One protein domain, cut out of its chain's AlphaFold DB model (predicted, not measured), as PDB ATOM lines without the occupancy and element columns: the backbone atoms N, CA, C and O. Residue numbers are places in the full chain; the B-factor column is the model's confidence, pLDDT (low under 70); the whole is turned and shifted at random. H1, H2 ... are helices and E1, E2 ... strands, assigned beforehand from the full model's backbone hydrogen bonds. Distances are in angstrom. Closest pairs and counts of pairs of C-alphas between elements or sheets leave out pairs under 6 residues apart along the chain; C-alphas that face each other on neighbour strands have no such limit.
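What this domain is: This is residues 366 to 418 of the 422 residues of an uncharacterized protein of Pseudomonas azotoformans (UniProt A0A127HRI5). A long, narrow hairpin of two strands, E1 and E2, makes most of the length, and two helices form a small head at one end of it, with the longer helix H1 set crosswise to the hairpin and the short H2 folded back over the hairpin's base, near Gln 392, where it packs on residues 366 to 370 of H1. The printed part has 53 residues, with two named helices and two named strands in the order H1, E1, E2, H2. The sheet, E1 - E2, is antiparallel, and the class is mixed, helices and strands. The whole is loose, with a radius of gyration of the C-alphas of 13.8 A and spans of 42 by 21 by 15 A.

Where its parts are: H1, residues 366 to 381, begins at C-alpha 366 (-18.614, 4.583, 40.214) and is 21.5 A long. E1, residues 392 to 399, is 22.0 A long and ends at C-alpha 399 (-30.584, 23.501, 19.072). E2, residues 403 to 410, is 23.3 A long. H2, residues 411 to 417, ends at C-alpha 417 (-23.657, 7.738, 31.516).

How they stand to each other: H1 touches H2 with residues 366 to 370 alone, and the closest C-alphas, of Ala 369 and Met 412, are 6.6 A apart. The two run opposite ways at a steep tilt of 45 degrees. H1 and E2 are apart. E1 and E2 form a hairpin, antiparallel at 161 degrees, with N 393 and O 409 at 2.8 A and N 405 and O 397 at 2.9 A, within hydrogen-bond range. The closest C-alphas of E1 and H2, those of Gln 392 and Leu 411, are 6.2 A apart. In H1 and H2 every O i to N i+4 pair is within hydrogen-bond range.

The domain as a whole: The two C-alphas farthest apart, of His 384 and Lys 401, are 43.0 A apart. The printed part has no cut. The links E1 to E2 and E2 to H2 are tight, and H1 to E1, with 10 residues, is short. The mean pLDDT of the printed part is 76.4, with residues 400 to 402 and 418 under 70.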
ATOM      1  N   HIS A 366     -18.736   3.230  39.677       74.12
ATOM      2  CA  HIS A 366     -18.614   4.583  40.214       74.12
ATOM      3  C   HIS A 366     -17.267   4.817  40.898       74.12
ATOM      4  O   HIS A 366     -16.615   5.832  40.660       74.12
ATOM      5  N   ALA A 367     -16.826   3.865  41.714       72.75
ATOM      6  CA  ALA A 367     -15.575   3.991  42.438       72.75
ATOM      7  C   ALA A 367     -14.347   3.762  41.535       72.75
ATOM      8  O   ALA A 367     -13.336   4.440  41.706       72.75
ATOM      9  N   LEU A 368     -14.475   2.924  40.496       72.69
ATOM     10  CA  LEU A 368     -13.491   2.835  39.413       72.69
ATOM     11  C   LEU A 368     -13.359   4.167  38.655       72.69
ATOM     12  O   LEU A 368     -12.248   4.661  38.484       72.69
ATOM     13  N   ALA A 369     -14.476   4.778  38.243       74.12
ATOM     14  CA  ALA A 369     -14.462   6.071  37.557       74.12
ATOM     15  C   ALA A 369     -13.842   7.169  38.436       74.12
ATOM     16  O   ALA A 369     -13.036   7.965  37.955       74.12
ATOM     17  N   ARG A 370     -14.161   7.181  39.736       79.31
ATOM     18  CA  ARG A 370     -13.553   8.105  40.702       79.31
ATOM     19  C   ARG A 370     -12.039   7.937  40.763       79.31
ATOM     20  O   ARG A 370     -11.332   8.937  40.693       79.31
ATOM     21  N   HIS A 371     -11.557   6.701  40.878       77.44
ATOM     22  CA  HIS A 371     -10.126   6.410  40.938       77.44
ATOM     23  C   HIS A 371      -9.407   6.849  39.660       77.44
ATOM     24  O   HIS A 371      -8.441   7.601  39.729       77.44
ATOM     25  N   GLN A 372      -9.927   6.460  38.492       78.50
ATOM     26  CA  GLN A 372      -9.335   6.804  37.197       78.50
ATOM     27  C   GLN A 372      -9.250   8.317  36.979       78.50
ATOM     28  O   GLN A 372      -8.241   8.814  36.490       78.50
ATOM     29  N   TRP A 373     -10.285   9.070  37.363       81.56
ATOM     30  CA  TRP A 373     -10.247  10.526  37.255       81.56
ATOM     31  C   TRP A 373      -9.349  11.187  38.289       81.56
ATOM     32  O   TRP A 373      -8.712  12.178  37.953       81.56
ATOM     33  N   ALA A 374      -9.274  10.663  39.513       79.50
ATOM     34  CA  ALA A 374      -8.335  11.166  40.510       79.50
ATOM     35  C   ALA A 374      -6.883  10.979  40.034       79.50
ATOM     36  O   ALA A 374      -6.113  11.935  40.048       79.50
ATOM     37  N   GLU A 375      -6.536   9.799  39.509       78.81
ATOM     38  CA  GLU A 375      -5.218   9.544  38.909       78.81
ATOM     39  C   GLU A 375      -4.960  10.413  37.674       78.81
ATOM     40  O   GLU A 375      -3.864  10.947  37.500       78.81
ATOM     41  N   TYR A 376      -5.960  10.589  36.809       81.38
ATOM     42  CA  TYR A 376      -5.824  11.415  35.612       81.38
ATOM     43  C   TYR A 376      -5.626  12.900  35.955       81.38
ATOM     44  O   TYR A 376      -4.765  13.554  35.371       81.38
ATOM     45  N   LEU A 377      -6.385  13.439  36.913       81.44
ATOM     46  CA  LEU A 377      -6.249  14.829  37.364       81.44
ATOM     47  C   LEU A 377      -4.911  15.069  38.074       81.44
ATOM     48  O   LEU A 377      -4.272  16.089  37.815       81.44
ATOM     49  N   ALA A 378      -4.453  14.118  38.889       80.56
ATOM     50  CA  ALA A 378      -3.146  14.197  39.533       80.56
ATOM     51  C   ALA A 378      -2.003  14.129  38.506       80.56
ATOM     52  O   ALA A 378      -1.114  14.973  38.511       80.56
ATOM     53  N   SER A 379      -2.044  13.173  37.573       81.75
ATOM     54  CA  SER A 379      -0.954  12.953  36.609       81.75
ATOM     55  C   SER A 379      -0.881  13.989  35.484       81.75
ATOM     56  O   SER A 379       0.216  14.308  35.030       81.75
ATOM     57  N   GLN A 380      -2.017  14.499  35.004       83.19
ATOM     58  CA  GLN A 380      -2.048  15.438  33.875       83.19
ATOM     59  C   GLN A 380      -2.090  16.904  34.309       83.19
ATOM     60  O   GLN A 380      -1.652  17.765  33.549       83.19
ATOM     61  N   TRP A 381      -2.629  17.200  35.498       74.75
ATOM     62  CA  TRP A 381      -2.894  18.576  35.934       74.75
ATOM     63  C   TRP A 381      -2.303  18.921  37.308       74.75
ATOM     64  O   TRP A 381      -2.495  20.048  37.754       74.75
ATOM     65  N   ASP A 382      -1.590  17.997  37.965       76.81
ATOM     66  CA  ASP A 382      -1.006  18.160  39.312       76.81
ATOM     67  C   ASP A 382      -2.048  18.509  40.399       76.81
ATOM     68  O   ASP A 382      -1.745  19.052  41.461       76.81
ATOM     69  N   VAL A 383      -3.320  18.179  40.158       74.75
ATOM     70  CA  VAL A 383      -4.429  18.477  41.074       74.75
ATOM     71  C   VAL A 383      -4.678  17.270  41.975       74.75
ATOM     72  O   VAL A 383      -5.229  16.265  41.533       74.75
ATOM     73  N   HIS A 384      -4.301  17.392  43.249       73.06
ATOM     74  CA  HIS A 384      -4.348  16.296  44.229       73.06
ATOM     75  C   HIS A 384      -5.517  16.415  45.225       73.06
ATOM     76  O   HIS A 384      -6.001  15.407  45.735       73.06
ATOM     77  N   ASP A 385      -6.026  17.633  45.441       73.62
ATOM     78  CA  ASP A 385      -7.002  17.936  46.503       73.62
ATOM     79  C   ASP A 385      -8.454  18.060  46.006       73.62
ATOM     80  O   ASP A 385      -9.360  18.411  46.765       73.62
ATOM     81  N   LEU A 386      -8.705  17.794  44.722       71.62
ATOM     82  CA  LEU A 386     -10.022  17.975  44.116       71.62
ATOM     83  C   LEU A 386     -10.755  16.641  43.969       71.62
ATOM     84  O   LEU A 386     -10.350  15.770  43.200       71.62
ATOM     85  N   ALA A 387     -11.890  16.501  44.654       75.25
ATOM     86  CA  ALA A 387     -12.744  15.330  44.495       75.25
ATOM     87  C   ALA A 387     -13.452  15.357  43.119       75.25
ATOM     88  O   ALA A 387     -14.215  16.294  42.853       75.25
ATOM     89  N   PRO A 388     -13.292  14.331  42.255       72.06
ATOM     90  CA  PRO A 388     -13.881  14.327  40.909       72.06
ATOM     91  C   PRO A 388     -15.416  14.454  40.876       72.06
ATOM     92  O   PRO A 388     -15.981  14.920  39.891       72.06
ATOM     93  N   GLU A 389     -16.120  14.073  41.944       72.56
ATOM     94  CA  GLU A 389     -17.575  14.266  42.077       72.56
ATOM     95  C   GLU A 389     -18.016  15.718  42.298       72.56
ATOM     96  O   GLU A 389     -19.164  16.060  42.012       72.56
ATOM     97  N   GLN A 390     -17.122  16.576  42.794       78.69
ATOM     98  CA  GLN A 390     -17.408  17.991  43.040       78.69
ATOM     99  C   GLN A 390     -17.209  18.837  41.777       78.69
ATOM    100  O   GLN A 390     -17.701  19.963  41.699       78.69
ATOM    101  N   LEU A 391     -16.552  18.280  40.753       78.88
ATOM    102  CA  LEU A 391     -16.412  18.900  39.444       78.88
ATOM    103  C   LEU A 391     -17.728  18.842  38.675       78.88
ATOM    104  O   LEU A 391     -18.121  17.798  38.153       78.88
ATOM    105  N   GLN A 392     -18.389  19.991  38.581       82.44
ATOM    106  CA  GLN A 392     -19.609  20.169  37.808       82.44
ATOM    107  C   GLN A 392     -19.274  20.710  36.419       82.44
ATOM    108  O   GLN A 392     -18.703  21.788  36.276       82.44
ATOM    109  N   ILE A 393     -19.663  19.972  35.386       81.69
ATOM    110  CA  ILE A 393     -19.537  20.385  33.994       81.69
ATOM    111  C   ILE A 393     -20.891  20.905  33.532       81.69
ATOM    112  O   ILE A 393     -21.878  20.168  33.467       81.69
ATOM    113  N   THR A 394     -20.913  22.185  33.175       80.12
ATOM    114  CA  THR A 394     -22.091  22.854  32.630       80.12
ATOM    115  C   THR A 394     -21.951  22.979  31.121       80.12
ATOM    116  O   THR A 394     -21.176  23.782  30.609       80.12
ATOM    117  N   THR A 395     -22.730  22.193  30.388       77.31
ATOM    118  CA  THR A 395     -22.834  22.290  28.930       77.31
ATOM    119  C   THR A 395     -24.035  23.135  28.538       77.31
ATOM    120  O   THR A 395     -25.164  22.848  28.933       77.31
ATOM    121  N   ARG A 396     -23.802  24.165  27.724       79.31
ATOM    122  CA  ARG A 396     -24.850  24.975  27.100       79.31
ATOM    123  C   ARG A 396     -24.954  24.586  25.633       79.31
ATOM    124  O   ARG A 396     -23.979  24.712  24.897       79.31
ATOM    125  N   ARG A 397     -26.121  24.105  25.207       74.56
ATOM    126  CA  ARG A 397     -26.361  23.692  23.821       74.56
ATOM    127  C   ARG A 397     -27.529  24.473  23.239       74.56
ATOM    128  O   ARG A 397     -28.584  24.577  23.859       74.56
ATOM    129  N   THR A 398     -27.330  24.995  22.034       73.31
ATOM    130  CA  THR A 398     -28.361  25.701  21.271       73.31
ATOM    131  C   THR A 398     -28.784  24.822  20.110       73.31
ATOM    132  O   THR A 398     -27.979  24.550  19.221       73.31
ATOM    133  N   VAL A 399     -30.035  24.364  20.125       74.31
ATOM    134  CA  VAL A 399     -30.584  23.501  19.072       74.31
ATOM    135  C   VAL A 399     -31.601  24.302  18.255       74.31
ATOM    136  O   VAL A 399     -32.511  24.904  18.843       74.31
ATOM    137  N   PRO A 400     -31.481  24.336  16.912       63.41
ATOM    138  CA  PRO A 400     -32.432  25.043  16.062       63.41
ATOM    139  C   PRO A 400     -33.868  24.578  16.335       63.41
ATOM    140  O   PRO A 400     -34.131  23.380  16.383       63.41
ATOM    141  N   LYS A 401     -34.796  25.529  16.505       67.06
ATOM    142  CA  LYS A 401     -36.233  25.330  16.811       67.06
ATOM    143  C   LYS A 401     -36.599  24.833  18.223       67.06
ATOM    144  O   LYS A 401     -37.781  24.844  18.540       67.06
ATOM    145  N   VAL A 402     -35.638  24.464  19.077       63.50
ATOM    146  CA  VAL A 402     -35.898  24.041  20.477       63.50
ATOM    147  C   VAL A 402     -35.403  25.081  21.494       63.50
ATOM    148  O   VAL A 402     -35.936  25.177  22.596       63.50
ATOM    149  N   GLY A 403     -34.430  25.914  21.117       72.06
ATOM    150  CA  GLY A 403     -33.868  26.958  21.977       72.06
ATOM    151  C   GLY A 403     -32.543  26.541  22.618       72.06
ATOM    152  O   GLY A 403     -31.884  25.599  22.173       72.06
ATOM    153  N   THR A 404     -32.111  27.290  23.635       77.69
ATOM    154  CA  THR A 404     -30.864  27.004  24.359       77.69
ATOM    155  C   THR A 404     -31.173  26.282  25.660       77.69
ATOM    156  O   THR A 404     -31.896  26.833  26.487       77.69
ATOM    157  N   TYR A 405     -30.600  25.099  25.870       77.38
ATOM    158  CA  TYR A 405     -30.676  24.399  27.149       77.38
ATOM    159  C   TYR A 405     -29.303  24.321  27.815       77.38
ATOM    160  O   TYR A 405     -28.264  24.226  27.155       77.38
ATOM    161  N   VAL A 406     -29.315  24.394  29.144       78.06
ATOM    162  CA  VAL A 406     -28.135  24.273  29.999       78.06
ATOM    163  C   VAL A 406     -28.283  22.992  30.804       78.06
ATOM    164  O   VAL A 406     -29.291  22.792  31.475       78.06
ATOM    165  N   GLN A 407     -27.284  22.124  30.720       78.06
ATOM    166  CA  GLN A 407     -27.219  20.886  31.478       78.06
ATOM    167  C   GLN A 407     -25.955  20.899  32.329       78.06
ATOM    168  O   GLN A 407     -24.856  21.026  31.791       78.06
ATOM    169  N   GLN A 408     -26.131  20.743  33.636       80.94
ATOM    170  CA  GLN A 408     -25.054  20.622  34.610       80.94
ATOM    171  C   GLN A 408     -25.027  19.186  35.133       80.94
ATOM    172  O   GLN A 408     -26.068  18.657  35.527       80.94
ATOM    173  N   ARG A 409     -23.865  18.538  35.072       80.06
ATOM    174  CA  ARG A 409     -23.638  17.193  35.618       80.06
ATOM    175  C   ARG A 409     -22.247  17.094  36.210       80.06
ATOM    176  O   ARG A 409     -21.336  17.775  35.738       80.06
ATOM    177  N   SER A 410     -22.068  16.205  37.180       80.94
ATOM    178  CA  SER A 410     -20.724  15.942  37.686       80.94
ATOM    179  C   SER A 410     -19.883  15.192  36.650       80.94
ATOM    180  O   SER A 410     -20.406  14.460  35.798       80.94
ATOM    181  N   LEU A 411     -18.562  15.337  36.733       79.50
ATOM    182  CA  LEU A 411     -17.617  14.588  35.903       79.50
ATOM    183  C   LEU A 411     -17.831  13.068  36.035       79.50
ATOM    184  O   LEU A 411     -17.763  12.333  35.048       79.50
ATOM    185  N   MET A 412     -18.196  12.600  37.234       80.06
ATOM    186  CA  MET A 412     -18.546  11.197  37.490       80.06
ATOM    187  C   MET A 412     -19.798  10.755  36.738       80.06
ATOM    188  O   MET A 412     -19.804   9.703  36.097       80.06
ATOM    189  N   GLU A 413     -20.856  11.564  36.759       76.12
ATOM    190  CA  GLU A 413     -22.097  11.245  36.054       76.12
ATOM    191  C   GLU A 413     -21.917  11.207  34.536       76.12
ATOM    192  O   GLU A 413     -22.529  10.371  33.870       76.12
ATOM    193  N   LEU A 414     -21.077  12.089  33.987       77.62
ATOM    194  CA  LEU A 414     -20.749  12.100  32.560       77.62
ATOM    195  C   LEU A 414     -19.920  10.884  32.141       77.62
ATOM    196  O   LEU A 414     -20.106  10.374  31.042       77.62
ATOM    197  N   THR A 415     -19.057  10.387  33.023       78.75
ATOM    198  CA  THR A 415     -18.222   9.206  32.755       78.75
ATOM    199  C   THR A 415     -19.048   7.926  32.765       78.75
ATOM    200  O   THR A 415     -18.896   7.079  31.892       78.75
ATOM    201  N   LEU A 416     -19.976   7.806  33.716       76.75
ATOM    202  CA  LEU A 416     -20.812   6.614  33.860       76.75
ATOM    203  C   LEU A 416     -21.944   6.536  32.836       76.75
ATOM    204  O   LEU A 416     -22.336   5.445  32.436       76.75
ATOM    205  N   ARG A 417     -22.509   7.681  32.440       73.88
ATOM    206  CA  ARG A 417     -23.657   7.738  31.516       73.88
ATOM    207  C   ARG A 417     -23.257   8.061  30.076       73.88
ATOM    208  O   ARG A 417     -24.122   8.054  29.202       73.88
ATOM    209  N   GLY A 418     -21.978   8.357  29.845       64.38
ATOM    210  CA  GLY A 418     -21.475   8.968  28.621       64.38
ATOM    211  C   GLY A 418     -21.918  10.435  28.475       64.38
ATOM    212  O   GLY A 418     -22.934  10.855  29.050       64.38
TER     213      GLY A 418